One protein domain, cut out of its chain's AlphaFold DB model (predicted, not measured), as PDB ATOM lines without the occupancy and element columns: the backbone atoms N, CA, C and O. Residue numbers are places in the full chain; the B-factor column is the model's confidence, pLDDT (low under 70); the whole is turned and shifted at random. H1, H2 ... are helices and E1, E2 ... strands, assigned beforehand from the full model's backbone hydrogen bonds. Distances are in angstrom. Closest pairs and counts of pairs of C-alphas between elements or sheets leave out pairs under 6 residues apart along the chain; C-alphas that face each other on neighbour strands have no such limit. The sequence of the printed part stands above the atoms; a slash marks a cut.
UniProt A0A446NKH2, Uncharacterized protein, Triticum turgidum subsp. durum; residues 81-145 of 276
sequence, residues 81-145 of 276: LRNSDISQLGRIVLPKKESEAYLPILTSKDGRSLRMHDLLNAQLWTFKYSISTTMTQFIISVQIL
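What this domain is: This is residues 81 to 145 of the 276 residues of an uncharacterized protein of Triticum turgidum subsp. durum (UniProt A0A446NKH2). A twisted antiparallel sheet of four strands makes the body: E2, E3 and E4 fold back and forth as two hairpins, the short E1 adds an edge beside E4, and the one small helix, H1, only grazes the sheet. The turns of the two hairpins make the two ends of the longest axis, and residues 118 to 123, in the turn between E2 and E3, stick out. The printed part has 65 residues with one named helix and four named strands, along the chain E1, H1, E2, E3, E4; the sheet's order is E1, E4, E3, E2. The class is mixed, helices and strands; the whole is compact, with a radius of gyration of the C-alphas of 12.4 A and spans of 40 by 27 by 20 A.

Where its parts are: E1 is residues 91 to 93, 6.4 A long, and its C-alpha 91 stands at (32.742, 107.926, 69.302). H1 is residues 96 to 102, 10.2 A long. E2 is residues 112 to 117, 16.5 A. E3, the longest strand, is residues 124 to 133, 28.6 A. E4 is residues 138 to 144, 19.7 A, with C-alpha 144 at (32.319, 105.819, 62.098).

How they stand to each other: E1 and E4 are antiparallel at 140 degrees, with N 92 and O 142 2.9 A apart, within hydrogen-bond range. H1 is on the sheet but only grazes it with residues 96 to 100; the C-alphas of Lys 96 and Ile 140 are the closest of H1 and E4, 6.4 A apart. In H1 every O i to N i+4 pair is within hydrogen-bond range. E2, E3 and E4 form a meander, each strand the antiparallel neighbour of the one before. In the hairpin E2 and E3, N 114 and O 127 are within hydrogen-bond range at 2.8 A; in the hairpin E3 and E4, N 130 and O 141 are at 2.9 A. The edge strands E1 and E2 are apart.

The domain as a whole: The sheet is only just strongly twisted, its C-alphas lying up to 4.5 A off the best plane. The C-alphas of Asn 121 and Met 135, the two farthest apart, are 39.8 A from each other. The printed part has no cut, no link is long, and no printed residue is under 70 in pLDDT.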
ATOM      1  N   LEU A  81      38.142  99.070  74.330       95.19
ATOM      2  CA  LEU A  81      36.890  99.816  74.298       95.19
ATOM      3  C   LEU A  81      36.290  99.896  75.698       95.19
ATOM      4  O   LEU A  81      36.117  98.893  76.384       95.19
ATOM      5  N   ARG A  82      35.940 101.110  76.118       94.94
ATOM      6  CA  ARG A  82      35.178 101.338  77.348       94.94
ATOM      7  C   ARG A  82      33.698 101.455  77.013       94.94
ATOM      8  O   ARG A  82      33.337 101.779  75.888       94.94
ATOM      9  N   ASN A  83      32.841 101.342  78.025       94.94
ATOM     10  CA  ASN A  83      31.394 101.520  77.857       94.94
ATOM     11  C   ASN A  83      31.027 102.869  77.191       94.94
ATOM     12  O   ASN A  83      30.134 102.956  76.358       94.94
ATOM     13  N   SER A  84      31.787 103.934  77.475       93.56
ATOM     14  CA  SER A  84      31.601 105.231  76.809       93.56
ATOM     15  C   SER A  84      31.870 105.198  75.302       93.56
ATOM     16  O   SER A  84      31.289 105.997  74.572       93.56
ATOM     17  N   ASP A  85      32.776 104.324  74.857       93.75
ATOM     18  CA  ASP A  85      33.218 104.219  73.466       93.75
ATOM     19  C   ASP A  85      32.186 103.468  72.599       93.75
ATOM     20  O   ASP A  85      32.050 103.760  71.416       93.75
ATOM     21  N   ILE A  86      31.409 102.563  73.209       91.50
ATOM     22  CA  ILE A  86      30.302 101.821  72.571       91.50
ATOM     23  C   ILE A  86      28.922 102.435  72.858       91.50
ATOM     24  O   ILE A  86      27.889 101.825  72.599       91.50
ATOM     25  N   SER A  87      28.893 103.641  73.425       91.62
ATOM     26  CA  SER A  87      27.643 104.360  73.661       91.62
ATOM     27  C   SER A  87      27.022 104.853  72.350       91.62
ATOM     28  O   SER A  87      27.690 104.956  71.320       91.62
ATOM     29  N   GLN A  88      25.759 105.280  72.409       88.44
ATOM     30  CA  GLN A  88      25.023 105.855  71.271       88.44
ATOM     31  C   GLN A  88      25.701 107.085  70.639       88.44
ATOM     32  O   GLN A  88      25.379 107.471  69.521       88.44
ATOM     33  N   LEU A  89      26.673 107.698  71.323       88.00
ATOM     34  CA  LEU A  89      27.469 108.800  70.777       88.00
ATOM     35  C   LEU A  89      28.388 108.363  69.625       88.00
ATOM     36  O   LEU A  89      28.947 109.231  68.946       88.00
ATOM     37  N   GLY A  90      28.595 107.052  69.446       88.31
ATOM     38  CA  GLY A  90      29.313 106.472  68.310       88.31
ATOM     39  C   GLY A  90      30.751 106.970  68.168       88.31
ATOM     40  O   GLY A  90      31.271 107.048  67.055       88.31
ATOM     41  N   ARG A  91      31.381 107.380  69.280       93.75
ATOM     42  CA  ARG A  91      32.742 107.926  69.302       93.75
ATOM     43  C   ARG A  91      33.658 107.049  70.133       93.75
ATOM     44  O   ARG A  91      33.352 106.754  71.282       93.75
ATOM     45  N   ILE A  92      34.828 106.748  69.591       96.19
ATOM     46  CA  ILE A  92      35.890 106.037  70.299       96.19
ATOM     47  C   ILE A  92      36.962 107.057  70.661       96.19
ATOM     48  O   ILE A  92      37.514 107.727  69.782       96.19
ATOM     49  N   VAL A  93      37.252 107.202  71.955       95.88
ATOM     50  CA  VAL A  93      38.324 108.089  72.424       95.88
ATOM     51  C   VAL A  93      39.667 107.385  72.281       95.88
ATOM     52  O   VAL A  93      39.880 106.313  72.847       95.88
ATOM     53  N   LEU A  94      40.588 108.004  71.554       96.50
ATOM     54  CA  LEU A  94      41.887 107.419  71.261       96.50
ATOM     55  C   LEU A  94      42.939 107.781  72.326       96.50
ATOM     56  O   LEU A  94      42.923 108.897  72.858       96.50
ATOM     57  N   PRO A  95      43.890 106.874  72.622       95.44
ATOM     58  CA  PRO A  95      45.094 107.187  73.384       95.44
ATOM     59  C   PRO A  95      45.860 108.358  72.757       95.44
ATOM     60  O   PRO A  95      46.231 108.329  71.581       95.44
ATOM     61  N   LYS A  96      46.057 109.427  73.536       93.38
ATOM     62  CA  LYS A  96      46.584 110.701  73.028       93.38
ATOM     63  C   LYS A  96      48.003 110.567  72.475       93.38
ATOM     64  O   LYS A  96      48.275 111.064  71.389       93.38
ATOM     65  N   LYS A  97      48.889 109.893  73.213       93.81
ATOM     66  CA  LYS A  97      50.319 109.795  72.891       93.81
ATOM     67  C   LYS A  97      50.539 109.107  71.542       93.81
ATOM     68  O   LYS A  97      51.263 109.618  70.696       93.81
ATOM     69  N   GLU A  98      49.885 107.973  71.340       94.75
ATOM     70  CA  GLU A  98      49.953 107.167  70.125       94.75
ATOM     71  C   GLU A  98      49.277 107.892  68.957       94.75
ATOM     72  O   GLU A  98      49.801 107.907  67.845       94.75
ATOM     73  N   SER A  99      48.149 108.560  69.220       94.94
ATOM     74  CA  SER A  99      47.452 109.345  68.200       94.94
ATOM     75  C   SER A  99      48.325 110.469  67.649       94.94
ATOM     76  O   SER A  99      48.419 110.631  66.439       94.94
ATOM     77  N   GLU A 100      48.978 111.238  68.519       94.69
ATOM     78  CA  GLU A 100      49.835 112.353  68.104       94.69
ATOM     79  C   GLU A 100      51.125 111.883  67.418       94.69
ATOM     80  O   GLU A 100      51.642 112.583  66.549       94.69
ATOM     81  N   ALA A 101      51.640 110.706  67.786       94.56
ATOM     82  CA  ALA A 101      52.858 110.154  67.203       94.56
ATOM     83  C   ALA A 101      52.636 109.537  65.814       94.56
ATOM     84  O   ALA A 101      53.515 109.633  64.956       94.56
ATOM     85  N   TYR A 102      51.492 108.879  65.601       95.25
ATOM     86  CA  TYR A 102      51.314 107.995  64.449       95.25
ATOM     87  C   TYR A 102      50.132 108.337  63.540       95.25
ATOM     88  O   TYR A 102      50.122 107.876  62.397       95.25
ATOM     89  N   LEU A 103      49.150 109.123  63.995       94.50
ATOM     90  CA  LEU A 103      48.022 109.530  63.150       94.50
ATOM     91  C   LEU A 103      48.298 110.862  62.433       94.50
ATOM     92  O   LEU A 103      49.121 111.664  62.879       94.50
ATOM     93  N   PRO A 104      47.610 111.136  61.306       94.31
ATOM     94  CA  PRO A 104      47.782 112.391  60.583       94.31
ATOM     95  C   PRO A 104      47.457 113.612  61.453       94.31
ATOM     96  O   PRO A 104      46.362 113.711  61.989       94.31
ATOM     97  N   ILE A 105      48.359 114.593  61.520       92.25
ATOM     98  CA  ILE A 105      48.190 115.797  62.356       92.25
ATOM     99  C   ILE A 105      46.886 116.541  62.023       92.25
ATOM    100  O   ILE A 105      46.647 116.903  60.870       92.25
ATOM    101  N   LEU A 106      46.065 116.839  63.031       90.94
ATOM    102  CA  LEU A 106      44.855 117.652  62.879       90.94
ATOM    103  C   LEU A 106      45.200 119.144  62.896       90.94
ATOM    104  O   LEU A 106      45.599 119.689  63.918       90.94
ATOM    105  N   THR A 107      45.022 119.815  61.760       83.06
ATOM    106  CA  THR A 107      45.277 121.259  61.606       83.06
ATOM    107  C   THR A 107      44.034 122.124  61.830       83.06
ATOM    108  O   THR A 107      44.158 123.327  62.035       83.06
ATOM    109  N   SER A 108      42.842 121.518  61.804       79.88
ATOM    110  CA  SER A 108      41.541 122.196  61.880       79.88
ATOM    111  C   SER A 108      40.590 121.439  62.810       79.88
ATOM    112  O   SER A 108      40.701 120.221  62.962       79.88
ATOM    113  N   LYS A 109      39.623 122.150  63.406       80.94
ATOM    114  CA  LYS A 109      38.615 121.560  64.312       80.94
ATOM    115  C   LYS A 109      37.643 120.605  63.612       80.94
ATOM    116  O   LYS A 109      37.064 119.748  64.271       80.94
ATOM    117  N   ASP A 110      37.496 120.723  62.295       85.19
ATOM    118  CA  ASP A 110      36.562 119.909  61.506       85.19
ATOM    119  C   ASP A 110      36.948 118.421  61.459       85.19
ATOM    120  O   ASP A 110      36.103 117.560  61.201       85.19
ATOM    121  N   GLY A 111      38.205 118.108  61.789       90.12
ATOM    122  CA  GLY A 111      38.751 116.758  61.752       90.12
ATOM    123  C   GLY A 111      39.283 116.362  60.373       90.12
ATOM    124  O   GLY A 111      39.508 117.199  59.500       90.12
ATOM    125  N   ARG A 112      39.531 115.063  60.195       93.56
ATOM    126  CA  ARG A 112      39.966 114.413  58.953       93.56
ATOM    127  C   ARG A 112      39.246 113.080  58.787       93.56
ATOM    128  O   ARG A 112      38.947 112.416  59.773       93.56
ATOM    129  N   SER A 113      39.015 112.661  57.547       93.81
ATOM    130  CA  SER A 113      38.518 111.314  57.261       93.81
ATOM    131  C   SER A 113      39.681 110.322  57.222       93.81
ATOM    132  O   SER A 113      40.648 110.533  56.490       93.81
ATOM    133  N   LEU A 114      39.594 109.244  57.997       93.56
ATOM    134  CA  LEU A 114      40.520 108.114  57.967       93.56
ATOM    135  C   LEU A 114      39.825 106.927  57.308       93.56
ATOM    136  O   LEU A 114      38.774 106.497  57.772       93.56
ATOM    137  N   ARG A 115      40.421 106.399  56.242       93.31
ATOM    138  CA  ARG A 115      39.971 105.169  55.587       93.31
ATOM    139  C   ARG A 115      40.820 104.005  56.093       93.31
ATOM    140  O   ARG A 115      42.044 104.109  56.057       93.31
ATOM    141  N   MET A 116      40.193 102.940  56.581       91.38
ATOM    142  CA  MET A 116      40.870 101.755  57.116       91.38
ATOM    143  C   MET A 116      40.246 100.494  56.526       91.38
ATOM    144  O   MET A 116      39.029 100.346  56.568       91.38
ATOM    145  N   HIS A 117      41.067  99.596  55.989       89.69
ATOM    146  CA  HIS A 117      40.603  98.283  55.550       89.69
ATOM    147  C   HIS A 117      40.569  97.320  56.736       89.69
ATOM    148  O   HIS A 117      41.545  97.210  57.479       89.69
ATOM    149  N   ASP A 118      39.445  96.632  56.892       87.56
ATOM    150  CA  ASP A 118      39.319  95.463  57.750       87.56
ATOM    151  C   ASP A 118      40.203  94.343  57.192       87.56
ATOM    152  O   ASP A 118      40.181  94.048  55.996       87.56
ATOM    153  N   LEU A 119      40.998  93.740  58.067       84.06
ATOM    154  CA  LEU A 119      41.948  92.698  57.711       84.06
ATOM    155  C   LEU A 119      41.287  91.343  57.430       84.06
ATOM    156  O   LEU A 119      41.841  90.558  56.667       84.06
ATOM    157  N   LEU A 120      40.123  91.072  58.022       81.50
ATOM    158  CA  LEU A 120      39.396  89.813  57.860       81.50
ATOM    159  C   LEU A 120      38.411  89.890  56.694       81.50
ATOM    160  O   LEU A 120      38.339  88.981  55.871       81.50
ATOM    161  N   ASN A 121      37.673  90.998  56.608       81.19
ATOM    162  CA  ASN A 121      36.555  91.128  55.668       81.19
ATOM    163  C   ASN A 121      36.884  91.996  54.444       81.19
ATOM    164  O   ASN A 121      36.011  92.229  53.611       81.19
ATOM    165  N   ALA A 122      38.104  92.545  54.362       80.75
ATOM    166  CA  ALA A 122      38.524  93.547  53.372       80.75
ATOM    167  C   ALA A 122      37.634  94.811  53.320       80.75
ATOM    168  O   ALA A 122      37.788  95.659  52.435       80.75
ATOM    169  N   GLN A 123      36.719  94.967  54.279       87.38
ATOM    170  CA  GLN A 123      35.741  96.041  54.308       87.38
ATOM    171  C   GLN A 123      36.410  97.385  54.585       87.38
ATOM    172  O   GLN A 123      37.195  97.532  55.519       87.38
ATOM    173  N   LEU A 124      36.070  98.392  53.783       89.88
ATOM    174  CA  LEU A 124      36.554  99.747  53.976       89.88
ATOM    175  C   LEU A 124      35.701 100.487  55.012       89.88
ATOM    176  O   LEU A 124      34.517 100.762  54.813       89.88
ATOM    177  N   TRP A 125      36.334 100.872  56.110       92.50
ATOM    178  CA  TRP A 125      35.759 101.727  57.133       92.50
ATOM    179  C   TRP A 125      36.217 103.161  56.935       92.50
ATOM    180  O   TRP A 125      37.411 103.428  56.791       92.50
ATOM    181  N   THR A 126      35.271 104.098  56.964       93.56
ATOM    182  CA  THR A 126      35.590 105.526  56.972       93.56
ATOM    183  C   THR A 126      35.262 106.103  58.338       93.56
ATOM    184  O   THR A 126      34.117 106.082  58.779       93.56
ATOM    185  N   PHE A 127      36.272 106.652  58.999       94.56
ATOM    186  CA  PHE A 127      36.148 107.298  60.293       94.56
ATOM    187  C   PHE A 127      36.337 108.805  60.166       94.56
ATOM    188  O   PHE A 127      37.268 109.264  59.510       94.56
ATOM    189  N   LYS A 128      35.527 109.593  60.867       94.75
ATOM    190  CA  LYS A 128      35.826 110.990  61.174       94.75
ATOM    191  C   LYS A 128      36.729 111.043  62.396       94.75
ATOM    192  O   LYS A 128      36.289 110.803  63.515       94.75
ATOM    193  N   TYR A 129      37.983 111.383  62.167       95.62
ATOM    194  CA  TYR A 129      38.999 111.610  63.180       95.62
ATOM    195  C   TYR A 129      39.040 113.091  63.553       95.62
ATOM    196  O   TYR A 129      39.255 113.941  62.692       95.62
ATOM    197  N   SER A 130      38.809 113.431  64.816       94.62
ATOM    198  CA  SER A 130      38.701 114.824  65.252       94.62
ATOM    199  C   SER A 130      39.291 115.049  66.639       94.62
ATOM    200  O   SER A 130      39.441 114.128  67.445       94.62
ATOM    201  N   ILE A 131      39.629 116.310  66.901       92.94
ATOM    202  CA  ILE A 131      40.040 116.796  68.210       92.94
ATOM    203  C   ILE A 131      38.931 117.690  68.744       92.94
ATOM    204  O   ILE A 131      38.528 118.663  68.107       92.94
ATOM    205  N   SER A 132      38.422 117.351  69.920       91.19
ATOM    206  CA  SER A 132      37.471 118.181  70.651       91.19
ATOM    207  C   SER A 132      38.155 118.781  71.870       91.19
ATOM    208  O   SER A 132      39.019 118.167  72.492       91.19
ATOM    209  N   THR A 133      37.791 120.014  72.197       90.75
ATOM    210  CA  THR A 133      38.297 120.713  73.377       90.75
ATOM    211  C   THR A 133      37.181 120.750  74.403       90.75
ATOM    212  O   THR A 133      36.126 121.326  74.143       90.75
ATOM    213  N   THR A 134      37.397 120.137  75.561       85.56
ATOM    214  CA  THR A 134      36.583 120.407  76.746       85.56
ATOM    215  C   THR A 134      37.228 121.534  77.548       85.56
ATOM    216  O   THR A 134      38.329 121.984  77.238       85.56
ATOM    217  N   MET A 135      36.568 121.976  78.616       88.31
ATOM    218  CA  MET A 135      37.128 122.989  79.520       88.31
ATOM    219  C   MET A 135      38.463 122.568  80.147       88.31
ATOM    220  O   MET A 135      39.225 123.419  80.591       88.31
ATOM    221  N   THR A 136      38.747 121.264  80.199       83.25
ATOM    222  CA  THR A 136      39.884 120.712  80.942       83.25
ATOM    223  C   THR A 136      40.868 119.936  80.079       83.25
ATOM    224  O   THR A 136      42.024 119.794  80.470       83.25
ATOM    225  N   GLN A 137      40.455 119.422  78.919       86.88
ATOM    226  CA  GLN A 137      41.295 118.532  78.123       86.88
ATOM    227  C   GLN A 137      40.961 118.560  76.633       86.88
ATOM    228  O   GLN A 137      39.826 118.790  76.217       86.88
ATOM    229  N   PHE A 138      41.969 118.248  75.823       89.00
ATOM    230  CA  PHE A 138      41.775 117.890  74.426       89.00
ATOM    231  C   PHE A 138      41.512 116.390  74.321       89.00
ATOM    232  O   PHE A 138      42.265 115.584  74.870       89.00
ATOM    233  N   ILE A 139      40.448 116.027  73.615       91.38
ATOM    234  CA  ILE A 139      40.037 114.648  73.381       91.38
ATOM    235  C   ILE A 139      40.198 114.369  71.896       91.38
ATOM    236  O   ILE A 139      39.568 115.021  71.064       91.38
ATOM    237  N   ILE A 140      41.034 113.387  71.583       94.00
ATOM    238  CA  ILE A 140      41.190 112.859  70.236       94.00
ATOM    239  C   ILE A 140      40.233 111.676  70.093       94.00
ATOM    240  O   ILE A 140      40.227 110.779  70.939       94.00
ATOM    241  N   SER A 141      39.407 111.679  69.054       95.25
ATOM    242  CA  SER A 141      38.403 110.635  68.848       95.25
ATOM    243  C   SER A 141      38.201 110.286  67.385       95.25
ATOM    244  O   SER A 141      38.459 111.106  66.503       95.25
ATOM    245  N   VAL A 142      37.680 109.085  67.148       96.06
ATOM    246  CA  VAL A 142      37.143 108.660  65.854       96.06
ATOM    247  C   VAL A 142      35.654 108.368  65.966       96.06
ATOM    248  O   VAL A 142      35.190 107.872  66.989       96.06
ATOM    249  N   GLN A 143      34.910 108.678  64.911       94.38
ATOM    250  CA  GLN A 143      33.501 108.322  64.747       94.38
ATOM    251  C   GLN A 143      33.331 107.616  63.410       94.38
ATOM    252  O   GLN A 143      33.858 108.099  62.411       94.38
ATOM    253  N   ILE A 144      32.618 106.494  63.367       90.88
ATOM    254  CA  ILE A 144      32.319 105.819  62.098       90.88
ATOM    255  C   ILE A 144      31.384 106.730  61.297       90.88
ATOM    256  O   ILE A 144      30.330 107.133  61.786       90.88
ATOM    257  N   LEU A 145      31.785 107.089  60.082       87.81
ATOM    258  CA  LEU A 145      30.882 107.721  59.129       87.81
ATOM    259  C   LEU A 145      30.046 106.605  58.510       87.81
ATOM    260  O   LEU A 145      30.610 105.600  58.077       87.81
TER     261      LEU A 145